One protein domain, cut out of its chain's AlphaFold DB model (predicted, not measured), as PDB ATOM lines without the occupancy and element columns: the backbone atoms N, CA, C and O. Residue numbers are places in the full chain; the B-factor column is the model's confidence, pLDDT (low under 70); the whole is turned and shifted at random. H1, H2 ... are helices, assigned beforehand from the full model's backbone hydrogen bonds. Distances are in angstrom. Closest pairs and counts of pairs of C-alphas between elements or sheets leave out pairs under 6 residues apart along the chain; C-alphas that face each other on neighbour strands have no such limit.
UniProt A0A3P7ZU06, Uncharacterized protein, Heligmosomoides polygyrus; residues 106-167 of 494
ATOM      1  N   ILE A 106     166.717 143.466 161.410       84.19
ATOM      2  CA  ILE A 106     166.540 144.417 160.304       84.19
ATOM      3  C   ILE A 106     165.899 145.687 160.867       84.19
ATOM      4  O   ILE A 106     164.799 145.630 161.412       84.19
ATOM      5  N   SER A 107     166.586 146.822 160.729       82.31
ATOM      6  CA  SER A 107     166.083 148.141 161.129       82.31
ATOM      7  C   SER A 107     165.629 148.929 159.901       82.31
ATOM      8  O   SER A 107     166.342 148.977 158.899       82.31
ATOM      9  N   PHE A 108     164.455 149.555 159.984       88.94
ATOM     10  CA  PHE A 108     163.945 150.486 158.978       88.94
ATOM     11  C   PHE A 108     163.912 151.889 159.594       88.94
ATOM     12  O   PHE A 108     163.039 152.179 160.417       88.94
ATOM     13  N   ASP A 109     164.866 152.748 159.223       80.38
ATOM     14  CA  ASP A 109     164.972 154.094 159.799       80.38
ATOM     15  C   ASP A 109     163.716 154.935 159.493       80.38
ATOM     16  O   ASP A 109     163.170 154.894 158.390       80.38
ATOM     17  N   GLY A 110     163.219 155.658 160.499       79.06
ATOM     18  CA  GLY A 110     162.026 156.503 160.397       79.06
ATOM     19  C   GLY A 110     160.702 155.770 160.133       79.06
ATOM     20  O   GLY A 110     159.696 156.425 159.846       79.06
ATOM     21  N   TYR A 111     160.647 154.434 160.221       89.50
ATOM     22  CA  TYR A 111     159.436 153.679 159.891       89.50
ATOM     23  C   TYR A 111     158.390 153.721 161.018       89.50
ATOM     24  O   TYR A 111     158.311 152.848 161.884       89.50
ATOM     25  N   ALA A 112     157.554 154.758 161.011       88.75
ATOM     26  CA  ALA A 112     156.548 154.970 162.042       88.75
ATOM     27  C   ALA A 112     155.426 153.912 162.018       88.75
ATOM     28  O   ALA A 112     154.862 153.587 160.972       88.75
ATOM     29  N   ASN A 113     155.014 153.438 163.202       91.94
ATOM     30  CA  ASN A 113     153.970 152.413 163.369       91.94
ATOM     31  C   ASN A 113     152.648 152.757 162.650       91.94
ATOM     32  O   ASN A 113     152.003 151.878 162.079       91.94
ATOM     33  N   TYR A 114     152.257 154.037 162.602       90.19
ATOM     34  CA  TYR A 114     151.009 154.450 161.955       90.19
ATOM     35  C   TYR A 114     151.013 154.272 160.426       90.19
ATOM     36  O   TYR A 114     149.938 154.256 159.825       90.19
ATOM     37  N   TYR A 115     152.174 154.084 159.782       90.62
ATOM     38  CA  TYR A 115     152.243 153.759 158.354       90.62
ATOM     39  C   TYR A 115     151.601 152.410 158.022       90.62
ATOM     40  O   TYR A 115     151.055 152.264 156.929       90.62
ATOM     41  N   LEU A 116     151.589 151.460 158.966       87.62
ATOM     42  CA  LEU A 116     150.954 150.148 158.788       87.62
ATOM     43  C   LEU A 116     149.429 150.253 158.631       87.62
ATOM     44  O   LEU A 116     148.808 149.434 157.961       87.62
ATOM     45  N   ARG A 117     148.806 151.316 159.161       87.19
ATOM     46  CA  ARG A 117     147.356 151.552 159.014       87.19
ATOM     47  C   ARG A 117     146.935 151.820 157.570       87.19
ATOM     48  O   ARG A 117     145.756 151.703 157.255       87.19
ATOM     49  N   ARG A 118     147.886 152.174 156.700       90.88
ATOM     50  CA  ARG A 118     147.637 152.437 155.277       90.88
ATOM     51  C   ARG A 118     147.427 151.156 154.463       90.88
ATOM     52  O   ARG A 118     146.964 151.264 153.336       90.88
ATOM     53  N   LYS A 119     147.741 149.972 155.018       89.12
ATOM     54  CA  LYS A 119     147.591 148.657 154.363       89.12
ATOM     55  C   LYS A 119     148.301 148.569 153.002       89.12
ATOM     56  O   LYS A 119     147.772 148.008 152.048       89.12
ATOM     57  N   LEU A 120     149.499 149.148 152.910       93.69
ATOM     58  CA  LEU A 120     150.311 149.154 151.685       93.69
ATOM     59  C   LEU A 120     151.421 148.089 151.713       93.69
ATOM     60  O   LEU A 120     152.223 148.012 150.787       93.69
ATOM     61  N   GLN A 121     151.514 147.301 152.789       93.06
ATOM     62  CA  GLN A 121     152.687 146.493 153.118       93.06
ATOM     63  C   GLN A 121     152.358 144.996 153.266       93.06
ATOM     64  O   GLN A 121     152.503 144.440 154.356       93.06
ATOM     65  N   PRO A 122     152.005 144.299 152.169       91.88
ATOM     66  CA  PRO A 122     151.548 142.905 152.217       91.88
ATOM     67  C   PRO A 122     152.582 141.941 152.823       91.88
ATOM     68  O   PRO A 122     152.221 140.933 153.430       91.88
ATOM     69  N   THR A 123     153.877 142.250 152.704       91.31
ATOM     70  CA  THR A 123     154.952 141.479 153.348       91.31
ATOM     71  C   THR A 123     154.920 141.614 154.869       91.31
ATOM     72  O   THR A 123     155.034 140.609 155.567       91.31
ATOM     73  N   PHE A 124     154.731 142.829 155.391       90.50
ATOM     74  CA  PHE A 124     154.608 143.063 156.832       90.50
ATOM     75  C   PHE A 124     153.335 142.409 157.375       90.50
ATOM     76  O   PHE A 124     153.393 141.764 158.417       90.50
ATOM     77  N   ASP A 125     152.224 142.476 156.636       90.00
ATOM     78  CA  ASP A 125     150.966 141.815 157.008       90.00
ATOM     79  C   ASP A 125     151.128 140.290 157.087       90.00
ATOM     80  O   ASP A 125     150.634 139.646 158.014       90.00
ATOM     81  N   LYS A 126     151.875 139.697 156.147       89.06
ATOM     82  CA  LYS A 126     152.206 138.268 156.167       89.06
ATOM     83  C   LYS A 126     153.075 137.901 157.373       89.06
ATOM     84  O   LYS A 126     152.802 136.892 158.021       89.06
ATOM     85  N   ILE A 127     154.087 138.714 157.689       89.44
ATOM     86  CA  ILE A 127     154.933 138.523 158.880       89.44
ATOM     87  C   ILE A 127     154.087 138.626 160.152       89.44
ATOM     88  O   ILE A 127     154.196 137.763 161.013       89.44
ATOM     89  N   ALA A 128     153.202 139.621 160.247       88.75
ATOM     90  CA  ALA A 128     152.304 139.798 161.383       88.75
ATOM     91  C   ALA A 128     151.340 138.612 161.549       88.75
ATOM     92  O   ALA A 128     151.137 138.144 162.664       88.75
ATOM     93  N   LYS A 129     150.782 138.087 160.447       89.31
ATOM     94  CA  LYS A 129     149.890 136.915 160.462       89.31
ATOM     95  C   LYS A 129     150.592 135.645 160.950       89.31
ATOM     96  O   LYS A 129     149.973 134.830 161.625       89.31
ATOM     97  N   CYS A 130     151.854 135.460 160.571       89.94
ATOM     98  CA  CYS A 130     152.622 134.246 160.855       89.94
ATOM     99  C   CYS A 130     153.570 134.365 162.055       89.94
ATOM    100  O   CYS A 130     154.274 133.407 162.384       89.94
ATOM    101  N   GLY A 131     153.623 135.537 162.680       88.69
ATOM    102  CA  GLY A 131     154.603 135.899 163.692       88.69
ATOM    103  C   GLY A 131     153.977 136.670 164.845       88.69
ATOM    104  O   GLY A 131     152.827 136.448 165.213       88.69
ATOM    105  N   VAL A 132     154.771 137.553 165.444       87.62
ATOM    106  CA  VAL A 132     154.365 138.369 166.589       87.62
ATOM    107  C   VAL A 132     154.537 139.836 166.230       87.62
ATOM    108  O   VAL A 132     155.570 140.230 165.689       87.62
ATOM    109  N   THR A 133     153.536 140.640 166.577       87.44
ATOM    110  CA  THR A 133     153.537 142.091 166.382       87.44
ATOM    111  C   THR A 133     153.296 142.770 167.721       87.44
ATOM    112  O   THR A 133     152.358 142.423 168.436       87.44
ATOM    113  N   ALA A 134     154.120 143.761 168.054       86.56
ATOM    114  CA  ALA A 134     153.824 144.680 169.146       86.56
ATOM    115  C   ALA A 134     152.835 145.754 168.667       86.56
ATOM    116  O   ALA A 134     152.956 146.242 167.542       86.56
ATOM    117  N   GLU A 135     151.895 146.175 169.520       87.38
ATOM    118  CA  GLU A 135     150.964 147.274 169.202       87.38
ATOM    119  C   GLU A 135     151.724 148.539 168.765       87.38
ATOM    120  O   GLU A 135     151.363 149.194 167.785       87.38
ATOM    121  N   ARG A 136     152.804 148.854 169.489       88.00
ATOM    122  CA  ARG A 136     153.801 149.886 169.184       88.00
ATOM    123  C   ARG A 136     155.073 149.621 169.994       88.00
ATOM    124  O   ARG A 136     155.027 148.914 170.998       88.00
ATOM    125  N   VAL A 137     156.181 150.232 169.588       87.38
ATOM    126  CA  VAL A 137     157.439 150.272 170.347       87.38
ATOM    127  C   VAL A 137     157.787 151.740 170.578       87.38
ATOM    128  O   VAL A 137     157.692 152.538 169.645       87.38
ATOM    129  N   TYR A 138     158.145 152.104 171.808       86.81
ATOM    130  CA  TYR A 138     158.591 153.459 172.129       86.81
ATOM    131  C   TYR A 138     160.108 153.567 171.913       86.81
ATOM    132  O   TYR A 138     160.836 152.728 172.446       86.81
ATOM    133  N   PRO A 139     160.595 154.559 171.145       86.00
ATOM    134  CA  PRO A 139     162.024 154.830 171.050       86.00
ATOM    135  C   PRO A 139     162.551 155.431 172.360       86.00
ATOM    136  O   PRO A 139     161.798 156.027 173.133       86.00
ATOM    137  N   SER A 140     163.857 155.315 172.588       79.75
ATOM    138  CA  SER A 140     164.542 156.093 173.618       79.75
ATOM    139  C   SER A 140     164.643 157.558 173.205       79.75
ATOM    140  O   SER A 140     164.815 157.869 172.024       79.75
ATOM    141  N   PHE A 141     164.574 158.456 174.188       78.19
ATOM    142  CA  PHE A 141     164.801 159.880 173.976       78.19
ATOM    143  C   PHE A 141     166.309 160.206 173.970       78.19
ATOM    144  O   PHE A 141     167.031 159.692 174.826       78.19
ATOM    145  N   PRO A 142     166.791 161.077 173.064       75.31
ATOM    146  CA  PRO A 142     166.057 161.654 171.938       75.31
ATOM    147  C   PRO A 142     165.814 160.614 170.833       75.31
ATOM    148  O   PRO A 142     166.661 159.755 170.586       75.31
ATOM    149  N   SER A 143     164.675 160.720 170.138       84.44
ATOM    150  CA  SER A 143     164.234 159.800 169.070       84.44
ATOM    151  C   SER A 143     165.024 159.967 167.761       84.44
ATOM    152  O   SER A 143     164.449 160.138 166.689       84.44
ATOM    153  N   LEU A 144     166.354 159.966 167.856       67.69
ATOM    154  CA  LEU A 144     167.300 160.109 166.753       67.69
ATOM    155  C   LEU A 144     167.898 158.751 166.371       67.69
ATOM    156  O   LEU A 144     167.978 157.843 167.206       67.69
ATOM    157  N   THR A 145     168.370 158.645 165.126       63.00
ATOM    158  CA  THR A 145     168.926 157.417 164.540       63.00
ATOM    159  C   THR A 145     170.016 156.799 165.416       63.00
ATOM    160  O   THR A 145     169.870 155.657 165.848       63.00
ATOM    161  N   PHE A 146     171.092 157.536 165.715       66.25
ATOM    162  CA  PHE A 146     172.269 156.966 166.382       66.25
ATOM    163  C   PHE A 146     171.997 156.515 167.834       66.25
ATOM    164  O   PHE A 146     172.256 155.346 168.126       66.25
ATOM    165  N   PRO A 147     171.393 157.336 168.724       66.75
ATOM    166  CA  PRO A 147     171.062 156.901 170.087       66.75
ATOM    167  C   PRO A 147     170.166 155.655 170.129       66.75
ATOM    168  O   PRO A 147     170.389 154.747 170.930       66.75
ATOM    169  N   ASN A 148     169.178 155.564 169.231       76.31
ATOM    170  CA  ASN A 148     168.245 154.440 169.217       76.31
ATOM    171  C   ASN A 148     168.843 153.163 168.617       76.31
ATOM    172  O   ASN A 148     168.594 152.089 169.152       76.31
ATOM    173  N   HIS A 149     169.666 153.242 167.566       76.81
ATOM    174  CA  HIS A 149     170.331 152.048 167.025       76.81
ATOM    175  C   HIS A 149     171.327 151.452 168.031       76.81
ATOM    176  O   HIS A 149     171.393 150.229 168.179       76.81
ATOM    177  N   VAL A 150     172.040 152.298 168.783       71.38
ATOM    178  CA  VAL A 150     172.908 151.835 169.875       71.38
ATOM    179  C   VAL A 150     172.066 151.209 170.993       71.38
ATOM    180  O   VAL A 150     172.342 150.070 171.364       71.38
ATOM    181  N   THR A 151     170.977 151.861 171.425       71.56
ATOM    182  CA  THR A 151     170.028 151.289 172.404       71.56
ATOM    183  C   THR A 151     169.497 149.919 171.966       71.56
ATOM    184  O   THR A 151     169.455 148.992 172.768       71.56
ATOM    185  N   ILE A 152     169.103 149.753 170.699       79.88
ATOM    186  CA  ILE A 152     168.583 148.479 170.172       79.88
ATOM    187  C   ILE A 152     169.657 147.382 170.211       79.88
ATOM    188  O   ILE A 152     169.340 146.227 170.485       79.88
ATOM    189  N   SER A 153     170.920 147.726 169.945       73.81
ATOM    190  CA  SER A 153     172.011 146.744 169.878       73.81
ATOM    191  C   SER A 153     172.536 146.294 171.244       73.81
ATOM    192  O   SER A 153     172.982 145.156 171.365       73.81
ATOM    193  N   ASN A 154     172.483 147.152 172.269       74.31
ATOM    194  CA  ASN A 154     173.069 146.860 173.583       74.31
ATOM    195  C   ASN A 154     172.089 146.937 174.770       74.31
ATOM    196  O   ASN A 154     172.479 146.621 175.894       74.31
ATOM    197  N   GLY A 155     170.843 147.359 174.545       76.19
ATOM    198  CA  GLY A 155     169.796 147.458 175.564       76.19
ATOM    199  C   GLY A 155     169.981 148.575 176.597       76.19
ATOM    200  O   GLY A 155     169.287 148.572 177.612       76.19
ATOM    201  N   ARG A 156     170.909 149.515 176.389       65.38
ATOM    202  CA  ARG A 156     171.182 150.626 177.315       65.38
ATOM    203  C   ARG A 156     170.522 151.915 176.835       65.38
ATOM    204  O   ARG A 156     170.470 152.164 175.639       65.38
ATOM    205  N   TYR A 157     170.069 152.754 177.767       70.06
ATOM    206  CA  TYR A 157     169.590 154.100 177.440       70.06
ATOM    207  C   TYR A 157     170.711 154.980 176.882       70.06
ATOM    208  O   TYR A 157     171.864 154.765 177.268       70.06
ATOM    209  N   PRO A 158     170.376 156.009 176.075       66.81
ATOM    210  CA  PRO A 158     171.324 157.001 175.577       66.81
ATOM    211  C   PRO A 158     172.326 157.479 176.622       66.81
ATOM    212  O   PRO A 158     173.534 157.362 176.405       66.81
ATOM    213  N   GLY A 159     171.829 157.838 177.806       61.41
ATOM    214  CA  GLY A 159     172.696 158.294 178.883       61.41
ATOM    215  C   GLY A 159     173.676 157.255 179.443       61.41
ATOM    216  O   GLY A 159     174.760 157.586 179.904       61.41
ATOM    217  N   ASN A 160     173.373 155.961 179.327       59.50
ATOM    218  CA  ASN A 160     174.125 154.887 179.991       59.50
ATOM    219  C   ASN A 160     175.069 154.112 179.056       59.50
ATOM    220  O   ASN A 160     175.777 153.199 179.490       59.50
ATOM    221  N   HIS A 161     175.069 154.426 177.760       57.94
ATOM    222  CA  HIS A 161     176.008 153.856 176.792       57.94
ATOM    223  C   HIS A 161     177.074 154.864 176.334       57.94
ATOM    224  O   HIS A 161     177.598 154.738 175.229       57.94
ATOM    225  N   GLY A 162     177.384 155.862 177.171       47.72
ATOM    226  CA  GLY A 162     178.439 156.854 176.923       47.72
ATOM    227  C   GLY A 162     177.993 158.086 176.131       47.72
ATOM    228  O   GLY A 162     178.837 158.864 175.699       47.72
ATOM    229  N   ILE A 163     176.682 158.281 175.937       54.88
ATOM    230  CA  ILE A 163     176.104 159.509 175.372       54.88
ATOM    231  C   ILE A 163     175.282 160.204 176.481       54.88
ATOM    232  O   ILE A 163     174.058 160.180 176.457       54.88
ATOM    233  N   GLY A 164     175.973 160.801 177.466       46.53
ATOM    234  CA  GLY A 164     175.392 161.603 178.565       46.53
ATOM    235  C   GLY A 164     175.163 160.840 179.881       46.53
ATOM    236  O   GLY A 164     174.053 160.409 180.151       46.53
ATOM    237  N   GLU A 165     176.198 160.667 180.701       33.72
ATOM    238  CA  GLU A 165     176.172 159.799 181.895       33.72
ATOM    239  C   GLU A 165     175.249 160.263 183.042       33.72
ATOM    240  O   GLU A 165     175.140 161.456 183.305       33.72
ATOM    241  N   TRP A 166     174.680 159.292 183.778       39.66
ATOM    242  CA  TRP A 166     174.025 159.456 185.089       39.66
ATOM    243  C   TRP A 166     174.457 158.334 186.047       39.66
ATOM    244  O   TRP A 166     174.678 157.195 185.619       39.66
ATOM    245  N   LYS A 167     174.538 158.623 187.352       40.38
ATOM    246  CA  LYS A 167     174.796 157.629 188.405       40.38
ATOM    247  C   LYS A 167     173.761 157.741 189.521       40.38
ATOM    248  O   LYS A 167     173.448 158.820 189.988       40.38
TER     249      LYS A 167
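What this domain is: This is residues 106 to 167 of the 494 residues of an uncharacterized protein of Heligmosomoides polygyrus (UniProt A0A3P7ZU06). Two groups of short helices stand at the two ends of a loose rod: H1 and H2 form an open corner, H3 and H4 pack together, and residues 131 to 144 run between the groups. The printed part has 62 residues with four named helices, H1 to H4 in order, and no named strand; the class is all helix, with under half of the residues in helices. The radius of gyration of the C-alphas is 14.5 A, the spans 44 by 19 by 18 A.

Where its parts are: Find C-alpha 113 at (153.970, 152.413, 163.369), where H1, residues 113 to 118, begins. H2 is residues 122 to 130, 12.3 A long; H3, residues 145 to 154, 14.5 A; H4, residues 158 to 161, ends at (176.008, 153.856, 176.792).

How they stand to each other: H3 touches H4, closest at the C-alphas of Pro 147 and Pro 158, 5.5 A. H1 and H2 are only just apart, at 8.2 A. Every O i to N i+4 pair is within hydrogen-bond range in H2 and H3; H1 has 0 of 2, but 3 of 3 for i+3; H4 is too short.

The domain as a whole: The printed part has no cut. The link H2 to H3 is long. Confidence is under 70 at residues 144 to 147, 156 and 158 to 167.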